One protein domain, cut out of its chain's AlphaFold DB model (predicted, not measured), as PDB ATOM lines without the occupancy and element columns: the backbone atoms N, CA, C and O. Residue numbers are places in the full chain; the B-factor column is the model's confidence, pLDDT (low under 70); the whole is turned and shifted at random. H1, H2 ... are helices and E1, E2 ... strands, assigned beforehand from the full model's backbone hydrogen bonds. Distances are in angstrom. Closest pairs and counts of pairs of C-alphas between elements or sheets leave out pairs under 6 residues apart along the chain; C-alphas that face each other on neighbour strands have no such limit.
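AT A GLANCE: This is residues 16 to 31 and 45 to 84 of the 104 residues of the protein "Hypothetical protein" of Rotaria sp. Silwood1 (UniProt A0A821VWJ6). Two small two-stranded sheets lie at opposite ends of a flat, open arrangement: the well-paired hairpin of E3 and E4 at one end and the loosely paired E1 and E2 at the other, with the one-turn helix H1 between them. The long link of residues 50 to 60 arches from E2 over to E3, and residues 16 to 17 pair, parallel, with residues 72 to 73 of E4. The printed part has 56 residues with one named helix and four named strands in the order H1, E1, E2, E3, E4, and both sheets, E1 - E2 and E3 - E4, are antiparallel. The class is mostly strand, though under half of the residues are in named elements. The whole is only just loose, close to compact, with a radius of gyration of the C-alphas of 12.6 A and spans of 38 by 32 by 15 A.

IN THESE COORDINATES: The printed part begins at Lys 16, with its C-alpha at (107.300, 159.016, 72.441). H1 is residues 21 to 24, 5.2 A from first to last C-alpha, and begins with C-alpha 21 at (118.414, 156.540, 70.204). E1 is residues 26 to 28, 6.7 A long, and E2 is residues 45 to 49, 9.7 A long. E3 is residues 61 to 66, 15.2 A long. E4, residues 70 to 75, is 16.1 A long and ends with C-alpha 75 at (114.572, 160.730, 63.288).

HOW THE PARTS SIT: H1 is too short for any O i to N i+4 pair, and its one O i to N i+3 pair is within hydrogen-bond range. The closest C-alphas of H1 and E2 are those of Tyr 23 and Arg 45, 7.5 A apart. E1 and E2 are antiparallel neighbours at 143 degrees; C-alphas 26 and 49 face each other at 4.4 A, and N 46 and O 27 are within hydrogen-bond range at 3.1 A. E3 and E4 form an antiparallel hairpin at 148 degrees; C-alphas 65 and 71 face each other at 4.2 A. Across it N 62 and O 74 are 2.8 A apart and N 72 and O 64 are 2.8 A apart, both within hydrogen-bond range. H1, E1 and E2 are apart from both E3 and E4.

THE WHOLE: The C-alphas farthest apart are those of Leu 31 and Lys 68, 38.0 A. Residues 32 to 44 are not printed, and C-alphas 31 and 45 are 11.8 A apart across this cut. The link from E2 to E3 is long, while those from H1 to E1 and from E3 to E4 are tight. The mean pLDDT of the printed part is 80.6, with residues 45 to 47 and 56 to 59 under 70.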
ATOM      1  N   LYS A  16     106.069 158.939  71.644       84.00
ATOM      2  CA  LYS A  16     107.300 159.016  72.441       84.00
ATOM      3  C   LYS A  16     108.507 158.857  71.526       84.00
ATOM      4  O   LYS A  16     108.383 158.253  70.468       84.00
ATOM      5  N   ASP A  17     109.670 159.342  71.934       86.44
ATOM      6  CA  ASP A  17     110.897 159.092  71.175       86.44
ATOM      7  C   ASP A  17     111.232 157.592  71.180       86.44
ATOM      8  O   ASP A  17     110.987 156.891  72.172       86.44
ATOM      9  N   LEU A  18     111.782 157.102  70.069       87.56
ATOM     10  CA  LEU A  18     112.183 155.707  69.931       87.56
ATOM     11  C   LEU A  18     113.185 155.317  71.045       87.56
ATOM     12  O   LEU A  18     114.206 155.991  71.235       87.56
ATOM     13  N   PRO A  19     112.948 154.228  71.803       84.88
ATOM     14  CA  PRO A  19     113.928 153.745  72.763       84.88
ATOM     15  C   PRO A  19     115.188 153.288  72.026       84.88
ATOM     16  O   PRO A  19     115.120 152.636  70.990       84.88
ATOM     17  N   GLY A  20     116.354 153.612  72.579       83.06
ATOM     18  CA  GLY A  20     117.630 153.201  71.999       83.06
ATOM     19  C   GLY A  20     118.373 154.289  71.219       83.06
ATOM     20  O   GLY A  20     119.551 154.102  70.936       83.06
ATOM     21  N   LEU A  21     117.758 155.449  70.948       85.69
ATOM     22  CA  LEU A  21     118.414 156.540  70.204       85.69
ATOM     23  C   LEU A  21     119.744 156.986  70.831       85.69
ATOM     24  O   LEU A  21     120.708 157.243  70.118       85.69
ATOM     25  N   ASP A  22     119.847 156.986  72.163       81.56
ATOM     26  CA  ASP A  22     121.095 157.339  72.853       81.56
ATOM     27  C   ASP A  22     122.245 156.352  72.572       81.56
ATOM     28  O   ASP A  22     123.409 156.728  72.688       81.56
ATOM     29  N   TYR A  23     121.946 155.092  72.224       79.38
ATOM     30  CA  TYR A  23     122.969 154.114  71.837       79.38
ATOM     31  C   TYR A  23     123.508 154.399  70.435       79.38
ATOM     32  O   TYR A  23     124.704 154.265  70.218       79.38
ATOM     33  N   LEU A  24     122.641 154.809  69.506       83.62
ATOM     34  CA  LEU A  24     123.043 155.171  68.142       83.62
ATOM     35  C   LEU A  24     123.835 156.483  68.119       83.62
ATOM     36  O   LEU A  24     124.773 156.638  67.347       83.62
ATOM     37  N   ALA A  25     123.468 157.416  68.997       85.81
ATOM     38  CA  ALA A  25     124.112 158.715  69.121       85.81
ATOM     39  C   ALA A  25     125.520 158.662  69.742       85.81
ATOM     40  O   ALA A  25     126.239 159.659  69.687       85.81
ATOM     41  N   SER A  26     125.911 157.553  70.375       83.56
ATOM     42  CA  SER A  26     127.131 157.472  71.186       83.56
ATOM     43  C   SER A  26     128.151 156.513  70.582       83.56
ATOM     44  O   SER A  26     127.802 155.475  70.028       83.56
ATOM     45  N   GLY A  27     129.436 156.840  70.733       79.31
ATOM     46  CA  GLY A  27     130.517 155.916  70.390       79.31
ATOM     47  C   GLY A  27     130.572 154.695  71.319       79.31
ATOM     48  O   GLY A  27     129.973 154.674  72.400       79.31
ATOM     49  N   PHE A  28     131.350 153.693  70.925       76.81
ATOM     50  CA  PHE A  28     131.539 152.459  71.686       76.81
ATOM     51  C   PHE A  28     133.030 152.123  71.859       76.81
ATOM     52  O   PHE A  28     133.821 152.353  70.944       76.81
ATOM     53  N   ASP A  29     133.418 151.585  73.022       75.31
ATOM     54  CA  ASP A  29     134.790 151.138  73.310       75.31
ATOM     55  C   ASP A  29     134.925 149.626  73.067       75.31
ATOM     56  O   ASP A  29     134.605 148.801  73.924       75.31
ATOM     57  N   ALA A  30     135.424 149.266  71.881       71.94
ATOM     58  CA  ALA A  30     135.549 147.876  71.444       71.94
ATOM     59  C   ALA A  30     136.479 147.023  72.325       71.94
ATOM     60  O   ALA A  30     136.294 145.809  72.404       71.94
ATOM     61  N   LEU A  31     137.456 147.629  73.009       71.19
ATOM     62  CA  LEU A  31     138.443 146.887  73.797       71.19
ATOM     63  C   LEU A  31     137.879 146.412  75.140       71.19
ATOM     64  O   LEU A  31     138.258 145.344  75.614       71.19
ATOM     65  N   ARG A  45     128.959 152.130  77.446       63.97
ATOM     66  CA  ARG A  45     128.812 153.142  76.403       63.97
ATOM     67  C   ARG A  45     129.821 154.268  76.582       63.97
ATOM     68  O   ARG A  45     130.148 154.666  77.703       63.97
ATOM     69  N   SER A  46     130.244 154.863  75.465       63.69
ATOM     70  CA  SER A  46     130.938 156.146  75.524       63.69
ATOM     71  C   SER A  46     130.027 157.182  76.182       63.69
ATOM     72  O   SER A  46     128.870 157.344  75.797       63.69
ATOM     73  N   LYS A  47     130.558 157.915  77.166       66.81
ATOM     74  CA  LYS A  47     129.850 159.036  77.810       66.81
ATOM     75  C   LYS A  47     129.652 160.230  76.866       66.81
ATOM     76  O   LYS A  47     128.960 161.177  77.228       66.81
ATOM     77  N   PHE A  48     130.268 160.194  75.684       72.56
ATOM     78  CA  PHE A  48     130.239 161.269  74.705       72.56
ATOM     79  C   PHE A  48     129.287 160.925  73.559       72.56
ATOM     80  O   PHE A  48     129.490 159.942  72.839       72.56
ATOM     81  N   ARG A  49     128.265 161.768  73.392       77.94
ATOM     82  CA  ARG A  49     127.386 161.758  72.222       77.94
ATOM     83  C   ARG A  49     128.117 162.399  71.048       77.94
ATOM     84  O   ARG A  49     128.710 163.463  71.202       77.94
ATOM     85  N   LEU A  50     128.074 161.734  69.905       85.38
ATOM     86  CA  LEU A  50     128.627 162.210  68.639       85.38
ATOM     87  C   LEU A  50     127.582 162.985  67.829       85.38
ATOM     88  O   LEU A  50     127.944 163.872  67.064       85.38
ATOM     89  N   PHE A  51     126.301 162.661  68.024       84.50
ATOM     90  CA  PHE A  51     125.166 163.258  67.321       84.50
ATOM     91  C   PHE A  51     124.041 163.569  68.312       84.50
ATOM     92  O   PHE A  51     123.853 162.820  69.277       84.50
ATOM     93  N   ASP A  52     123.267 164.628  68.071       84.19
ATOM     94  CA  ASP A  52     122.010 164.855  68.786       84.19
ATOM     95  C   ASP A  52     120.825 164.387  67.938       84.19
ATOM     96  O   ASP A  52     120.300 165.100  67.096       84.19
ATOM     97  N   LEU A  53     120.394 163.148  68.170       84.38
ATOM     98  CA  LEU A  53     119.253 162.556  67.465       84.38
ATOM     99  C   LEU A  53     117.894 163.017  68.029       84.38
ATOM    100  O   LEU A  53     116.845 162.561  67.572       84.38
ATOM    101  N   ARG A  54     117.883 163.866  69.064       76.88
ATOM    102  CA  ARG A  54     116.658 164.415  69.670       76.88
ATOM    103  C   ARG A  54     116.436 165.882  69.325       76.88
ATOM    104  O   ARG A  54     115.400 166.427  69.713       76.88
ATOM    105  N   GLU A  55     117.386 166.514  68.646       71.94
ATOM    106  CA  GLU A  55     117.271 167.898  68.222       71.94
ATOM    107  C   GLU A  55     116.202 168.019  67.131       71.94
ATOM    108  O   GLU A  55     116.228 167.321  66.124       71.94
ATOM    109  N   ARG A  56     115.201 168.870  67.377       68.06
ATOM    110  CA  ARG A  56     114.004 168.985  66.526       68.06
ATOM    111  C   ARG A  56     114.049 170.156  65.554       68.06
ATOM    112  O   ARG A  56     113.096 170.344  64.801       68.06
ATOM    113  N   ASP A  57     115.103 170.963  65.594       66.00
ATOM    114  CA  ASP A  57     115.166 172.189  64.807       66.00
ATOM    115  C   ASP A  57     115.631 171.871  63.380       66.00
ATOM    116  O   ASP A  57     116.812 171.679  63.110       66.00
ATOM    117  N   GLY A  58     114.667 171.761  62.461       64.75
ATOM    118  CA  GLY A  58     114.910 171.484  61.040       64.75
ATOM    119  C   GLY A  58     115.045 170.003  60.661       64.75
ATOM    120  O   GLY A  58     115.106 169.699  59.472       64.75
ATOM    121  N   GLU A  59     115.042 169.090  61.633       68.69
ATOM    122  CA  GLU A  59     115.125 167.639  61.414       68.69
ATOM    123  C   GLU A  59     113.738 167.024  61.158       68.69
ATOM    124  O   GLU A  59     112.776 167.250  61.900       68.69
ATOM    125  N   GLU A  60     113.623 166.207  60.107       79.50
ATOM    126  CA  GLU A  60     112.391 165.477  59.808       79.50
ATOM    127  C   GLU A  60     112.273 164.227  60.692       79.50
ATOM    128  O   GLU A  60     113.184 163.398  60.750       79.50
ATOM    129  N   TYR A  61     111.117 164.068  61.341       82.94
ATOM    130  CA  TYR A  61     110.774 162.890  62.137       82.94
ATOM    131  C   TYR A  61     109.675 162.078  61.460       82.94
ATOM    132  O   TYR A  61     108.684 162.617  60.966       82.94
ATOM    133  N   ILE A  62     109.831 160.760  61.501       86.50
ATOM    134  CA  ILE A  62     108.894 159.779  60.970       86.50
ATOM    135  C   ILE A  62     108.220 159.070  62.147       86.50
ATOM    136  O   ILE A  62     108.862 158.689  63.130       86.50
ATOM    137  N   LEU A  63     106.899 158.908  62.057       86.31
ATOM    138  CA  LEU A  63     106.122 158.136  63.020       86.31
ATOM    139  C   LEU A  63     106.181 156.654  62.653       86.31
ATOM    140  O   LEU A  63     105.569 156.225  61.679       86.31
ATOM    141  N   GLU A  64     106.869 155.868  63.475       84.75
ATOM    142  CA  GLU A  64     107.039 154.430  63.269       84.75
ATOM    143  C   GLU A  64     106.201 153.642  64.273       84.75
ATOM    144  O   GLU A  64     106.277 153.868  65.483       84.75
ATOM    145  N   THR A  65     105.384 152.704  63.785       85.25
ATOM    146  CA  THR A  65     104.555 151.853  64.652       85.25
ATOM    147  C   THR A  65     105.191 150.481  64.827       85.25
ATOM    148  O   THR A  65     105.140 149.631  63.938       85.25
ATOM    149  N   ILE A  66     105.740 150.235  66.014       83.50
ATOM    150  CA  ILE A  66     106.415 148.987  66.370       83.50
ATOM    151  C   ILE A  66     105.410 148.025  67.006       83.50
ATOM    152  O   ILE A  66     104.569 148.406  67.828       83.50
ATOM    153  N   ASN A  67     105.479 146.751  66.609       78.69
ATOM    154  CA  ASN A  67     104.637 145.667  67.128       78.69
ATOM    155  C   ASN A  67     103.126 145.970  67.103       78.69
ATOM    156  O   ASN A  67     102.385 145.467  67.947       78.69
ATOM    157  N   LYS A  68     102.667 146.810  66.159       77.00
ATOM    158  CA  LYS A  68     101.259 147.233  65.975       77.00
ATOM    159  C   LYS A  68     100.597 147.867  67.209       77.00
ATOM    160  O   LYS A  68      99.378 147.990  67.246       77.00
ATOM    161  N   THR A  69     101.376 148.227  68.226       80.00
ATOM    162  CA  THR A  69     100.853 148.627  69.542       80.00
ATOM    163  C   THR A  69     101.393 149.966  70.005       80.00
ATOM    164  O   THR A  69     100.715 150.650  70.767       80.00
ATOM    165  N   GLN A  70     102.592 150.352  69.564       85.38
ATOM    166  CA  GLN A  70     103.245 151.569  70.033       85.38
ATOM    167  C   GLN A  70     103.794 152.360  68.854       85.38
ATOM    168  O   GLN A  70     104.491 151.808  68.005       85.38
ATOM    169  N   THR A  71     103.474 153.650  68.820       88.19
ATOM    170  CA  THR A  71     103.973 154.591  67.816       88.19
ATOM    171  C   THR A  71     105.045 155.472  68.441       88.19
ATOM    172  O   THR A  71     104.834 156.052  69.511       88.19
ATOM    173  N   PHE A  72     106.186 155.566  67.764       89.19
ATOM    174  CA  PHE A  72     107.350 156.318  68.207       89.19
ATOM    175  C   PHE A  72     107.751 157.386  67.190       89.19
ATOM    176  O   PHE A  72     107.636 157.173  65.985       89.19
ATOM    177  N   ASN A  73     108.267 158.509  67.688       88.75
ATOM    178  CA  ASN A  73     109.002 159.474  66.883       88.75
ATOM    179  C   ASN A  73     110.399 158.924  66.618       88.75
ATOM    180  O   ASN A  73     111.161 158.654  67.553       88.75
ATOM    181  N   THR A  74     110.728 158.793  65.340       88.31
ATOM    182  CA  THR A  74     112.026 158.319  64.872       88.31
ATOM    183  C   THR A  74     112.637 159.388  63.972       88.31
ATOM    184  O   THR A  74     111.957 159.840  63.053       88.31
ATOM    185  N   PRO A  75     113.882 159.831  64.211       89.12
ATOM    186  CA  PRO A  75     114.572 160.730  63.288       89.12
ATOM    187  C   PRO A  75     114.673 160.089  61.902       89.12
ATOM    188  O   PRO A  75     114.974 158.900  61.808       89.12
ATOM    189  N   SER A  76     114.465 160.851  60.830       87.31
ATOM    190  CA  SER A  76     114.512 160.341  59.446       87.31
ATOM    191  C   SER A  76     115.857 159.706  59.065       87.31
ATOM    192  O   SER A  76     115.907 158.820  58.214       87.31
ATOM    193  N   VAL A  77     116.940 160.100  59.739       87.56
ATOM    194  CA  VAL A  77     118.283 159.517  59.588       87.56
ATOM    195  C   VAL A  77     118.431 158.123  60.218       87.56
ATOM    196  O   VAL A  77     119.429 157.444  59.980       87.56
ATOM    197  N   VAL A  78     117.462 157.674  61.026       87.50
ATOM    198  CA  VAL A  78     117.486 156.376  61.715       87.50
ATOM    199  C   VAL A  78     116.579 155.377  61.002       87.50
ATOM    200  O   VAL A  78     115.364 155.538  60.949       87.50
ATOM    201  N   GLN A  79     117.164 154.275  60.528       88.00
ATOM    202  CA  GLN A  79     116.408 153.154  59.974       88.00
ATOM    203  C   GLN A  79     116.005 152.164  61.075       88.00
ATOM    204  O   GLN A  79     116.854 151.624  61.786       88.00
ATOM    205  N   VAL A  80     114.708 151.864  61.175       86.06
ATOM    206  CA  VAL A  80     114.167 150.891  62.137       86.06
ATOM    207  C   VAL A  80     113.759 149.616  61.412       86.06
ATOM    208  O   VAL A  80     112.996 149.642  60.452       86.06
ATOM    209  N   THR A  81     114.248 148.470  61.885       87.06
ATOM    210  CA  THR A  81     113.833 147.147  61.399       87.06
ATOM    211  C   THR A  81     113.327 146.321  62.571       87.06
ATOM    212  O   THR A  81     114.070 146.032  63.506       87.06
ATOM    213  N   THR A  82     112.053 145.932  62.532       82.31
ATOM    214  CA  THR A  82     111.467 145.092  63.583       82.31
ATOM    215  C   THR A  82     111.779 143.624  63.306       82.31
ATOM    216  O   THR A  82     111.338 143.074  62.297       82.31
ATOM    217  N   VAL A  83     112.502 142.975  64.221       80.06
ATOM    218  CA  VAL A  83     112.805 141.540  64.160       80.06
ATOM    219  C   VAL A  83     112.132 140.835  65.336       80.06
ATOM    220  O   VAL A  83     112.408 141.133  66.495       80.06
ATOM    221  N   ASN A  84     111.258 139.870  65.045       74.00
ATOM    222  CA  ASN A  84     110.638 139.031  66.070       74.00
ATOM    223  C   ASN A  84     111.571 137.866  66.419       74.00
ATOM    224  O   ASN A  84     111.578 136.844  65.733       74.00
TER     225      ASN A  84